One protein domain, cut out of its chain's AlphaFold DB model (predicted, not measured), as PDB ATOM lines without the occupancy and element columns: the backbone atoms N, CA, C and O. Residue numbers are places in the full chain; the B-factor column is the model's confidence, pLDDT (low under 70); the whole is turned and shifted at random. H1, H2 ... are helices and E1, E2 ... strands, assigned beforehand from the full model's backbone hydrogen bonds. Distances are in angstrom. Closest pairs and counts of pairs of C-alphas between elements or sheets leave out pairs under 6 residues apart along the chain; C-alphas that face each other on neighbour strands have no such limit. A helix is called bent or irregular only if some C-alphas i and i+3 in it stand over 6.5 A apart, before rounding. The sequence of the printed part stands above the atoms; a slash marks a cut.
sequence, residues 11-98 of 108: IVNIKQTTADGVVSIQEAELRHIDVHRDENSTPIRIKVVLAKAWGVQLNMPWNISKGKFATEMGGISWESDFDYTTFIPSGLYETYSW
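Overview. This is residues 11 to 98 of the 108 residues of an uncharacterized protein of Candidatus Dadabacteria bacterium (UniProt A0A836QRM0). Six antiparallel strands, E1 to E6, form a small closed barrel, with E2 sharply bent and the short helix H1 outside the wall. After H1, residues 88 to 98 loop out past one end of the barrel and fold back, residues 96 to 97 pairing antiparallel with residues 32 to 33 of E2. The strands make a meander, each the antiparallel neighbour of the one before, and E6 closes the ring on E1. The printed part has 88 residues, is mostly strand in the order E1 E2 E3 E4 E5 E6 H1, and is compact, with a radius of gyration of the C-alphas of 13.0 A and spans of 42 by 28 by 17 A.

Arrangement. E1, residues 11 to 17, and E2, residues 23 to 35, form a hairpin at 124 degrees, with N 14 and O 26 2.8 A apart, within hydrogen-bond range. E2 bends by 86 degrees at residue 31; E3, residues 43 to 50, lies beside its residues 28 to 35, with N 34 and O 45 at 2.8 A. E4, residues 57 to 63, pairs with E3 through N 46 and O 60, 2.9 A, and with E5, residues 68 to 73, through N 63 and O 68, 2.8 A. E6, residues 76 to 80, has N 78 2.8 A from O 71 of E5 and O 79 2.8 A from N 15 of E1. E1 and E4 are apart. H1, residues 84 to 87, is on the barrel, outside it, at a height of 8.6 A over the sheet; it is too short for an O i to N i+4 pair, and its one O i to N i+3 pair is within range.

Along the chain. E1 begins at C-alpha 11, (37.865, -0.347, -39.354), and is 19.4 A long. E2 is 28.0 A long and E3 20.4 A. H1 ends at C-alpha 87, (37.489, 8.629, -33.271).

Size, cuts and confidence. The C-alphas farthest apart, of Asp 20 and Gly 91, are 42.8 A apart. The printed part has no cut and no long link. Residue 54 and residues 89 to 94 have pLDDT under 70.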
ATOM      1  N   ILE A  11      37.043   0.861 -39.317       89.56
ATOM      2  CA  ILE A  11      37.865  -0.347 -39.354       89.56
ATOM      3  C   ILE A  11      39.164  -0.089 -38.589       89.56
ATOM      4  O   ILE A  11      39.904   0.843 -38.890       89.56
ATOM      5  N   VAL A  12      39.418  -0.915 -37.578       92.62
ATOM      6  CA  VAL A  12      40.596  -0.850 -36.711       92.62
ATOM      7  C   VAL A  12      41.309  -2.195 -36.660       92.62
ATOM      8  O   VAL A  12      40.703  -3.243 -36.884       92.62
ATOM      9  N   ASN A  13      42.589  -2.161 -36.305       94.62
ATOM     10  CA  ASN A  13      43.395  -3.355 -36.096       94.62
ATOM     11  C   ASN A  13      43.414  -3.747 -34.617       94.62
ATOM     12  O   ASN A  13      43.665  -2.920 -33.735       94.62
ATOM     13  N   ILE A  14      43.177  -5.030 -34.354       96.00
ATOM     14  CA  ILE A  14      43.303  -5.652 -33.040       96.00
ATOM     15  C   ILE A  14      44.361  -6.747 -33.139       96.00
ATOM     16  O   ILE A  14      44.267  -7.656 -33.965       96.00
ATOM     17  N   LYS A  15      45.371  -6.675 -32.279       97.12
ATOM     18  CA  LYS A  15      46.364  -7.728 -32.121       97.12
ATOM     19  C   LYS A  15      45.750  -8.886 -31.346       97.12
ATOM     20  O   LYS A  15      45.182  -8.685 -30.276       97.12
ATOM     21  N   GLN A  16      45.908 -10.088 -31.877       96.25
ATOM     22  CA  GLN A  16      45.499 -11.346 -31.275       96.25
ATOM     23  C   GLN A  16      46.747 -12.144 -30.899       96.25
ATOM     24  O   GLN A  16      47.612 -12.346 -31.748       96.25
ATOM     25  N   THR A  17      46.806 -12.647 -29.671       97.38
ATOM     26  CA  THR A  17      47.830 -13.596 -29.217       97.38
ATOM     27  C   THR A  17      47.132 -14.855 -28.712       97.38
ATOM     28  O   THR A  17      46.341 -14.778 -27.770       97.38
ATOM     29  N   THR A  18      47.377 -16.001 -29.345       95.00
ATOM     30  CA  THR A  18      46.807 -17.288 -28.917       95.00
ATOM     31  C   THR A  18      47.475 -17.805 -27.642       95.00
ATOM     32  O   THR A  18      48.539 -17.319 -27.255       95.00
ATOM     33  N   ALA A  19      46.871 -18.814 -27.008       93.12
ATOM     34  CA  ALA A  19      47.426 -19.471 -25.822       93.12
ATOM     35  C   ALA A  19      48.838 -20.043 -26.062       93.12
ATOM     36  O   ALA A  19      49.683 -19.994 -25.174       93.12
ATOM     37  N   ASP A  20      49.113 -20.496 -27.288       94.62
ATOM     38  CA  ASP A  20      50.424 -21.007 -27.711       94.62
ATOM     39  C   ASP A  20      51.428 -19.885 -28.054       94.62
ATOM     40  O   ASP A  20      52.532 -20.147 -28.530       94.62
ATOM     41  N   GLY A  21      51.048 -18.619 -27.855       94.44
ATOM     42  CA  GLY A  21      51.890 -17.449 -28.107       94.44
ATOM     43  C   GLY A  21      51.925 -16.976 -29.564       94.44
ATOM     44  O   GLY A  21      52.705 -16.080 -29.887       94.44
ATOM     45  N   VAL A  22      51.091 -17.526 -30.454       96.50
ATOM     46  CA  VAL A  22      51.041 -17.096 -31.862       96.50
ATOM     47  C   VAL A  22      50.369 -15.731 -31.964       96.50
ATOM     48  O   VAL A  22      49.244 -15.550 -31.498       96.50
ATOM     49  N   VAL A  23      51.041 -14.780 -32.615       96.31
ATOM     50  CA  VAL A  23      50.565 -13.401 -32.784       96.31
ATOM     51  C   VAL A  23      50.039 -13.175 -34.200       96.31
ATOM     52  O   VAL A  23      50.692 -13.532 -35.178       96.31
ATOM     53  N   SER A  24      48.881 -12.528 -34.320       95.12
ATOM     54  CA  SER A  24      48.324 -12.066 -35.597       95.12
ATOM     55  C   SER A  24      47.582 -10.734 -35.446       95.12
ATOM     56  O   SER A  24      47.284 -10.306 -34.331       95.12
ATOM     57  N   ILE A  25      47.290 -10.070 -36.568       95.38
ATOM     58  CA  ILE A  25      46.463  -8.857 -36.612       95.38
ATOM     59  C   ILE A  25      45.111  -9.203 -37.227       95.38
ATOM     60  O   ILE A  25      45.039  -9.821 -38.289       95.38
ATOM     61  N   GLN A  26      44.046  -8.784 -36.553       94.25
ATOM     62  CA  GLN A  26      42.668  -8.966 -36.981       94.25
ATOM     63  C   GLN A  26      42.014  -7.603 -37.201       94.25
ATOM     64  O   GLN A  26      42.083  -6.724 -36.342       94.25
ATOM     65  N   GLU A  27      41.348  -7.439 -38.339       93.00
ATOM     66  CA  GLU A  27      40.520  -6.262 -38.609       93.00
ATOM     67  C   GLU A  27      39.199  -6.363 -37.841       93.00
ATOM     68  O   GLU A  27      38.574  -7.430 -37.778       93.00
ATOM     69  N   ALA A  28      38.742  -5.246 -37.284       92.75
ATOM     70  CA  ALA A  28      37.496  -5.155 -36.539       92.75
ATOM     71  C   ALA A  28      36.762  -3.839 -36.817       92.75
ATOM     72  O   ALA A  28      37.375  -2.804 -37.048       92.75
ATOM     73  N   GLU A  29      35.432  -3.864 -36.762       91.50
ATOM     74  CA  GLU A  29      34.590  -2.669 -36.810       91.50
ATOM     75  C   GLU A  29      34.418  -2.117 -35.388       91.50
ATOM     76  O   GLU A  29      33.828  -2.776 -34.524       91.50
ATOM     77  N   LEU A  30      34.891  -0.895 -35.152       91.69
ATOM     78  CA  LEU A  30      34.663  -0.158 -33.916       91.69
ATOM     79  C   LEU A  30      33.195   0.263 -33.809       91.69
ATOM     80  O   LEU A  30      32.643   0.968 -34.659       91.69
ATOM     81  N   ARG A  31      32.539  -0.202 -32.745       90.19
ATOM     82  CA  ARG A  31      31.114   0.034 -32.473       90.19
ATOM     83  C   ARG A  31      30.881   1.066 -31.398       90.19
ATOM     84  O   ARG A  31      29.833   1.707 -31.400       90.19
ATOM     85  N   HIS A  32      31.807   1.167 -30.456       91.06
ATOM     86  CA  HIS A  32      31.603   1.938 -29.245       91.06
ATOM     87  C   HIS A  32      32.935   2.342 -28.634       91.06
ATOM     88  O   HIS A  32      33.827   1.496 -28.550       91.06
ATOM     89  N   ILE A  33      33.029   3.577 -28.150       91.06
ATOM     90  CA  ILE A  33      34.101   4.049 -27.270       91.06
ATOM     91  C   ILE A  33      33.455   4.761 -26.080       91.06
ATOM     92  O   ILE A  33      32.667   5.688 -26.255       91.06
ATOM     93  N   ASP A  34      33.809   4.324 -24.875       90.62
ATOM     94  CA  ASP A  34      33.541   5.051 -23.640       90.62
ATOM     95  C   ASP A  34      34.808   5.771 -23.192       90.62
ATOM     96  O   ASP A  34      35.875   5.155 -23.089       90.62
ATOM     97  N   VAL A  35      34.661   7.052 -22.871       88.56
ATOM     98  CA  VAL A  35      35.692   7.889 -22.259       88.56
ATOM     99  C   VAL A  35      35.139   8.590 -21.026       88.56
ATOM    100  O   VAL A  35      33.930   8.801 -20.899       88.56
ATOM    101  N   HIS A  36      36.022   8.943 -20.100       85.19
ATOM    102  CA  HIS A  36      35.686   9.811 -18.988       85.19
ATOM    103  C   HIS A  36      35.341  11.207 -19.499       85.19
ATOM    104  O   HIS A  36      35.895  11.701 -20.481       85.19
ATOM    105  N   ARG A  37      34.420  11.859 -18.788       79.25
ATOM    106  CA  ARG A  37      34.062  13.254 -19.027       79.25
ATOM    107  C   ARG A  37      35.059  14.173 -18.322       79.25
ATOM    108  O   ARG A  37      34.707  14.851 -17.362       79.25
ATOM    109  N   ASP A  38      36.306  14.122 -18.771       78.31
ATOM    110  CA  ASP A  38      37.414  14.950 -18.298       78.31
ATOM    111  C   ASP A  38      38.120  15.637 -19.479       78.31
ATOM    112  O   ASP A  38      37.872  15.313 -20.640       78.31
ATOM    113  N   GLU A  39      38.995  16.603 -19.186       71.62
ATOM    114  CA  GLU A  39      39.706  17.389 -20.207       71.62
ATOM    115  C   GLU A  39      40.550  16.525 -21.160       71.62
ATOM    116  O   GLU A  39      40.786  16.922 -22.300       71.62
ATOM    117  N   ASN A  40      40.948  15.327 -20.722       74.75
ATOM    118  CA  ASN A  40      41.833  14.423 -21.449       74.75
ATOM    119  C   ASN A  40      41.083  13.313 -22.201       74.75
ATOM    120  O   ASN A  40      41.725  12.505 -22.869       74.75
ATOM    121  N   SER A  41      39.747  13.261 -22.106       76.44
ATOM    122  CA  SER A  41      38.919  12.178 -22.653       76.44
ATOM    123  C   SER A  41      39.477  10.795 -22.303       76.44
ATOM    124  O   SER A  41      39.627   9.936 -23.176       76.44
ATOM    125  N   THR A  42      39.821  10.589 -21.026       85.75
ATOM    126  CA  THR A  42      40.525   9.378 -20.589       85.75
ATOM    127  C   THR A  42      39.740   8.116 -20.991       85.75
ATOM    128  O   THR A  42      38.573   7.977 -20.617       85.75
ATOM    129  N   PRO A  43      40.333   7.169 -21.736       90.81
ATOM    130  CA  PRO A  43      39.624   6.008 -22.261       90.81
ATOM    131  C   PRO A  43      39.184   5.044 -21.155       90.81
ATOM    132  O   PRO A  43      39.951   4.721 -20.251       90.81
ATOM    133  N   ILE A  44      37.952   4.536 -21.261       94.00
ATOM    134  CA  ILE A  44      37.368   3.565 -20.321       94.00
ATOM    135  C   ILE A  44      37.303   2.183 -20.963       94.00
ATOM    136  O   ILE A  44      37.803   1.205 -20.409       94.00
ATOM    137  N   ARG A  45      36.650   2.074 -22.126       95.69
ATOM    138  CA  ARG A  45      36.505   0.810 -22.860       95.69
ATOM    139  C   ARG A  45      36.087   1.039 -24.305       95.69
ATOM    140  O   ARG A  45      35.490   2.060 -24.630       95.69
ATOM    141  N   ILE A  46      36.284   0.019 -25.130       95.62
ATOM    142  CA  ILE A  46      35.712  -0.062 -26.474       95.62
ATOM    143  C   ILE A  46      34.858  -1.311 -26.654       95.62
ATOM    144  O   ILE A  46      34.993  -2.298 -25.924       95.62
ATOM    145  N   LYS A  47      34.000  -1.275 -27.675       95.19
ATOM    146  CA  LYS A  47      33.370  -2.468 -28.244       95.19
ATOM    147  C   LYS A  47      33.712  -2.562 -29.718       95.19
ATOM    148  O   LYS A  47      33.489  -1.604 -30.461       95.19
ATOM    149  N   VAL A  48      34.203  -3.717 -30.141       93.88
ATOM    150  CA  VAL A  48      34.558  -3.997 -31.537       93.88
ATOM    151  C   VAL A  48      33.922  -5.303 -31.995       93.88
ATOM    152  O   VAL A  48      33.658  -6.183 -31.177       93.88
ATOM    153  N   VAL A  49      33.672  -5.435 -33.294       92.56
ATOM    154  CA  VAL A  49      33.210  -6.684 -33.921       92.56
ATOM    155  C   VAL A  49      34.233  -7.111 -34.960       92.56
ATOM    156  O   VAL A  49      34.528  -6.332 -35.862       92.56
ATOM    157  N   LEU A  50      34.775  -8.323 -34.852       92.00
ATOM    158  CA  LEU A  50      35.789  -8.814 -35.788       92.00
ATOM    159  C   LEU A  50      35.214  -8.923 -37.210       92.00
ATOM    160  O   LEU A  50      34.117  -9.442 -37.409       92.00
ATOM    161  N   ALA A  51      35.959  -8.445 -38.209       86.50
ATOM    162  CA  ALA A  51      35.497  -8.385 -39.596       86.50
ATOM    163  C   ALA A  51      35.467  -9.769 -40.266       86.50
ATOM    164  O   ALA A  51      34.564 -10.067 -41.047       86.50
ATOM    165  N   LYS A  52      36.450 -10.624 -39.947       81.44
ATOM    166  CA  LYS A  52      36.609 -11.964 -40.544       81.44
ATOM    167  C   LYS A  52      35.985 -13.085 -39.709       81.44
ATOM    168  O   LYS A  52      35.603 -14.111 -40.263       81.44
ATOM    169  N   ALA A  53      35.827 -12.884 -38.401       74.81
ATOM    170  CA  ALA A  53      35.156 -13.827 -37.510       74.81
ATOM    171  C   ALA A  53      33.711 -13.365 -37.272       74.81
ATOM    172  O   ALA A  53      33.448 -12.507 -36.429       74.81
ATOM    173  N   TRP A  54      32.782 -13.911 -38.061       65.31
ATOM    174  CA  TRP A  54      31.379 -13.493 -38.078       65.31
ATOM    175  C   TRP A  54      30.766 -13.472 -36.671       65.31
ATOM    176  O   TRP A  54      30.614 -14.506 -36.028       65.31
ATOM    177  N   GLY A  55      30.385 -12.277 -36.215       71.12
ATOM    178  CA  GLY A  55      29.631 -12.078 -34.975       71.12
ATOM    179  C   GLY A  55      30.452 -12.080 -33.685       71.12
ATOM    180  O   GLY A  55      29.866 -11.889 -32.620       71.12
ATOM    181  N   VAL A  56      31.779 -12.239 -33.739       88.00
ATOM    182  CA  VAL A  56      32.611 -12.148 -32.530       88.00
ATOM    183  C   VAL A  56      32.730 -10.689 -32.102       88.00
ATOM    184  O   VAL A  56      33.329  -9.870 -32.802       88.00
ATOM    185  N   GLN A  57      32.162 -10.372 -30.939       93.19
ATOM    186  CA  GLN A  57      32.258  -9.059 -30.311       93.19
ATOM    187  C   GLN A  57      33.248  -9.100 -29.148       93.19
ATOM    188  O   GLN A  57      33.141  -9.951 -28.266       93.19
ATOM    189  N   LEU A  58      34.160  -8.131 -29.108       95.31
ATOM    190  CA  LEU A  58      35.064  -7.925 -27.982       95.31
ATOM    191  C   LEU A  58      34.645  -6.666 -27.225       95.31
ATOM    192  O   LEU A  58      34.451  -5.605 -27.822       95.31
ATOM    193  N   ASN A  59      34.525  -6.787 -25.904       96.44
ATOM    194  CA  ASN A  59      34.433  -5.653 -24.991       96.44
ATOM    195  C   ASN A  59      35.815  -5.491 -24.350       96.44
ATOM    196  O   ASN A  59      36.223  -6.350 -23.576       96.44
ATOM    197  N   MET A  60      36.542  -4.431 -24.696       97.62
ATOM    198  CA  MET A  60      37.947  -4.274 -24.310       97.62
ATOM    199  C   MET A  60      38.096  -3.062 -23.383       97.62
ATOM    200  O   MET A  60      37.995  -1.933 -23.869       97.62
ATOM    201  N   PRO A  61      38.280  -3.247 -22.061       97.56
ATOM    202  CA  PRO A  61      38.572  -2.144 -21.151       97.56
ATOM    203  C   PRO A  61      39.943  -1.527 -21.439       97.56
ATOM    204  O   PRO A  61      40.835  -2.174 -21.995       97.56
ATOM    205  N   TRP A  62      40.112  -0.265 -21.058       96.94
ATOM    206  CA  TRP A  62      41.405   0.399 -21.096       96.94
ATOM    207  C   TRP A  62      42.333  -0.200 -20.042       96.94
ATOM    208  O   TRP A  62      42.004  -0.261 -18.858       96.94
ATOM    209  N   ASN A  63      43.509  -0.640 -20.474       96.94
ATOM    210  CA  ASN A  63      44.552  -1.120 -19.590       96.94
ATOM    211  C   ASN A  63      45.589  -0.009 -19.405       96.94
ATOM    212  O   ASN A  63      46.400   0.245 -20.296       96.94
ATOM    213  N   ILE A  64      45.572   0.625 -18.229       92.88
ATOM    214  CA  ILE A  64      46.458   1.750 -17.893       92.88
ATOM    215  C   ILE A  64      47.933   1.338 -17.983       92.88
ATOM    216  O   ILE A  64      48.737   2.078 -18.536       92.88
ATOM    217  N   SER A  65      48.286   0.141 -17.506       94.69
ATOM    218  CA  SER A  65      49.669  -0.353 -17.532       94.69
ATOM    219  C   SER A  65      50.202  -0.574 -18.949       94.69
ATOM    220  O   SER A  65      51.403  -0.455 -19.170       94.69
ATOM    221  N   LYS A  66      49.325  -0.898 -19.906       93.56
ATOM    222  CA  LYS A  66      49.686  -1.103 -21.317       93.56
ATOM    223  C   LYS A  66      49.484   0.140 -22.185       93.56
ATOM    224  O   LYS A  66      49.974   0.162 -23.310       93.56
ATOM    225  N   GLY A  67      48.729   1.132 -21.710       94.44
ATOM    226  CA  GLY A  67      48.322   2.292 -22.502       94.44
ATOM    227  C   GLY A  67      47.503   1.915 -23.742       94.44
ATOM    228  O   GLY A  67      47.648   2.547 -24.785       94.44
ATOM    229  N   LYS A  68      46.709   0.838 -23.659       96.19
ATOM    230  CA  LYS A  68      45.937   0.258 -24.773       96.19
ATOM    231  C   LYS A  68      44.652  -0.390 -24.255       96.19
ATOM    232  O   LYS A  68      44.583  -0.782 -23.090       96.19
ATOM    233  N   PHE A  69      43.650  -0.578 -25.113       97.94
ATOM    234  CA  PHE A  69      42.512  -1.439 -24.784       97.94
ATOM    235  C   PHE A  69      42.941  -2.898 -24.861       97.94
ATOM    236  O   PHE A  69      43.571  -3.305 -25.837       97.94
ATOM    237  N   ALA A  70      42.597  -3.692 -23.850       97.88
ATOM    238  CA  ALA A  70      42.982  -5.095 -23.808       97.88
ATOM    239  C   ALA A  70      41.928  -5.959 -23.117       97.88
ATOM    240  O   ALA A  70      41.304  -5.536 -22.147       97.88
ATOM    241  N   THR A  71      41.750  -7.184 -23.602       97.56
ATOM    242  CA  THR A  71      40.926  -8.207 -22.947       97.56
ATOM    243  C   THR A  71      41.482  -9.591 -23.239       97.56
ATOM    244  O   THR A  71      42.220  -9.783 -24.202       97.56
ATOM    245  N   GLU A  72      41.078 -10.568 -22.441       96.50
ATOM    246  CA  GLU A  72      41.309 -11.979 -22.719       96.50
ATOM    247  C   GLU A  72      39.966 -12.683 -22.914       96.50
ATOM    248  O   GLU A  72      38.988 -12.375 -22.231       96.50
ATOM    249  N   MET A  73      39.891 -13.595 -23.881       92.38
ATOM    250  CA  MET A  73      38.701 -14.399 -24.137       92.38
ATOM    251  C   MET A  73      39.119 -15.775 -24.651       92.38
ATOM    252  O   MET A  73      39.752 -15.878 -25.698       92.38
ATOM    253  N   GLY A  74      38.758 -16.832 -23.917       89.44
ATOM    254  CA  GLY A  74      39.057 -18.213 -24.311       89.44
ATOM    255  C   GLY A  74      40.555 -18.518 -24.420       89.44
ATOM    256  O   GLY A  74      40.959 -19.206 -25.351       89.44
ATOM    257  N   GLY A  75      41.384 -17.961 -23.527       92.75
ATOM    258  CA  GLY A  75      42.846 -18.120 -23.560       92.75
ATOM    259  C   GLY A  75      43.543 -17.342 -24.681       92.75
ATOM    260  O   GLY A  75      44.732 -17.529 -24.922       92.75
ATOM    261  N   ILE A  76      42.812 -16.482 -25.394       95.31
ATOM    262  CA  ILE A  76      43.349 -15.599 -26.428       95.31
ATOM    263  C   ILE A  76      43.367 -14.179 -25.872       95.31
ATOM    264  O   ILE A  76      42.331 -13.646 -25.467       95.31
ATOM    265  N   SER A  77      44.541 -13.557 -25.891       97.19
ATOM    266  CA  SER A  77      44.711 -12.149 -25.542       97.19
ATOM    267  C   SER A  77      44.464 -11.260 -26.756       97.19
ATOM    268  O   SER A  77      44.936 -11.547 -27.856       97.19
ATOM    269  N   TRP A  78      43.761 -10.156 -26.538       97.38
ATOM    270  CA  TRP A  78      43.426  -9.163 -27.552       97.38
ATOM    271  C   TRP A  78      43.888  -7.783 -27.100       97.38
ATOM    272  O   TRP A  78      43.609  -7.385 -25.969       97.38
ATOM    273  N   GLU A  79      44.552  -7.036 -27.978       97.94
ATOM    274  CA  GLU A  79      45.062  -5.688 -27.698       97.94
ATOM    275  C   GLU A  79      44.759  -4.740 -28.862       97.94
ATOM    276  O   GLU A  79      44.926  -5.103 -30.026       97.94
ATOM    277  N   SER A  80      44.329  -3.513 -28.573       96.44
ATOM    278  CA  SER A  80      44.137  -2.489 -29.604       96.44
ATOM    279  C   SER A  80      45.467  -2.057 -30.217       96.44
ATOM    280  O   SER A  80      46.441  -1.825 -29.494       96.44
ATOM    281  N   ASP A  81      45.483  -1.848 -31.530       93.81
ATOM    282  CA  ASP A  81      46.637  -1.294 -32.240       93.81
ATOM    283  C   ASP A  81      46.245  -0.107 -33.124       93.81
ATOM    284  O   ASP A  81      46.521  -0.050 -34.318       93.81
ATOM    285  N   PHE A  82      45.514   0.830 -32.524       90.56
ATOM    286  CA  PHE A  82      45.053   2.051 -33.173       90.56
ATOM    287  C   PHE A  82      45.006   3.206 -32.170       90.56
ATOM    288  O   PHE A  82      44.900   2.989 -30.960       90.56
ATOM    289  N   ASP A  83      45.052   4.432 -32.686       89.50
ATOM    290  CA  ASP A  83      44.863   5.644 -31.893       89.50
ATOM    291  C   ASP A  83      43.368   5.964 -31.763       89.50
ATOM    292  O   ASP A  83      42.700   6.330 -32.734       89.50
ATOM    293  N   TYR A  84      42.834   5.812 -30.553       86.38
ATOM    294  CA  TYR A  84      41.417   6.026 -30.267       86.38
ATOM    295  C   TYR A  84      40.997   7.498 -30.342       86.38
ATOM    296  O   TYR A  84      39.818   7.776 -30.559       86.38
ATOM    297  N   THR A  85      41.936   8.438 -30.196       83.94
ATOM    298  CA  THR A  85      41.631   9.875 -30.216       83.94
ATOM    299  C   THR A  85      41.140  10.326 -31.590       83.94
ATOM    300  O   THR A  85      40.303  11.217 -31.686       83.94
ATOM    301  N   THR A  86      41.543   9.624 -32.654       84.44
ATOM    302  CA  THR A  86      41.070   9.859 -34.030       84.44
ATOM    303  C   THR A  86      39.561   9.637 -34.209       84.44
ATOM    304  O   THR A  86      38.970  10.133 -35.168       84.44
ATOM    305  N   PHE A  87      38.923   8.926 -33.273       81.44
ATOM    306  CA  PHE A  87      37.489   8.629 -33.271       81.44
ATOM    307  C   PHE A  87      36.684   9.530 -32.329       81.44
ATOM    308  O   PHE A  87      35.457   9.431 -32.300       81.44
ATOM    309  N   ILE A  88      37.361  10.388 -31.564       78.06
ATOM    310  CA  ILE A  88      36.765  11.324 -30.614       78.06
ATOM    311  C   ILE A  88      36.882  12.728 -31.216       78.06
ATOM    312  O   ILE A  88      37.983  13.275 -31.297       78.06
ATOM    313  N   PRO A  89      35.774  13.339 -31.667       69.75
ATOM    314  CA  PRO A  89      35.779  14.730 -32.091       69.75
ATOM    315  C   PRO A  89      36.333  15.651 -31.000       69.75
ATOM    316  O   PRO A  89      35.980  15.528 -29.825       69.75
ATOM    317  N   SER A  90      37.166  16.615 -31.391       62.38
ATOM    318  CA  SER A  90      37.742  17.578 -30.453       62.38
ATOM    319  C   SER A  90      36.659  18.343 -29.679       62.38
ATOM    320  O   SER A  90      35.676  18.820 -30.249       62.38
ATOM    321  N   GLY A  91      36.846  18.462 -28.360       57.50
ATOM    322  CA  GLY A  91      35.958  19.221 -27.471       57.50
ATOM    323  C   GLY A  91      34.618  18.553 -27.136       57.50
ATOM    324  O   GLY A  91      33.792  19.178 -26.472       57.50
ATOM    325  N   LEU A  92      34.386  17.309 -27.570       60.22
ATOM    326  CA  LEU A  92      33.199  16.537 -27.206       60.22
ATOM    327  C   LEU A  92      33.584  15.424 -26.212       60.22
ATOM    328  O   LEU A  92      34.266  14.453 -26.535       60.22
ATOM    329  N   TYR A  93      33.149  15.607 -24.964       63.53
ATOM    330  CA  TYR A  93      33.458  14.751 -23.816       63.53
ATOM    331  C   TYR A  93      32.290  13.797 -23.537       63.53
ATOM    332  O   TYR A  93      31.520  13.990 -22.586       63.53
ATOM    333  N   GLU A  94      32.087  12.816 -24.413       67.38
ATOM    334  CA  GLU A  94      30.952  11.894 -24.320       67.38
ATOM    335  C   GLU A  94      31.259  10.487 -24.841       67.38
ATOM    336  O   GLU A  94      32.267  10.237 -25.493       67.38
ATOM    337  N   THR A  95      30.377   9.547 -24.507       72.44
ATOM    338  CA  THR A  95      30.377   8.193 -25.061       72.44
ATOM    339  C   THR A  95      29.986   8.234 -26.534       72.44
ATOM    340  O   THR A  95      28.930   8.762 -26.886       72.44
ATOM    341  N   TYR A  96      30.765   7.569 -27.384       75.38
ATOM    342  CA  TYR A  96      30.470   7.444 -28.808       75.38
ATOM    343  C   TYR A  96      29.964   6.046 -29.133       75.38
ATOM    344  O   TYR A  96      30.622   5.044 -28.862       75.38
ATOM    345  N   SER A  97      28.775   5.976 -29.728       74.94
ATOM    346  CA  SER A  97      28.140   4.731 -30.159       74.94
ATOM    347  C   SER A  97      27.801   4.811 -31.637       74.94
ATOM    348  O   SER A  97      27.108   5.729 -32.072       74.94
ATOM    349  N   TRP A  98      28.217   3.811 -32.409       72.94
ATOM    350  CA  TRP A  98      27.886   3.718 -33.823       72.94
ATOM    351  C   TRP A  98      27.144   2.416 -34.124       72.94
ATOM    352  O   TRP A  98      27.729   1.348 -34.338       72.94
TER     353      TRP A  98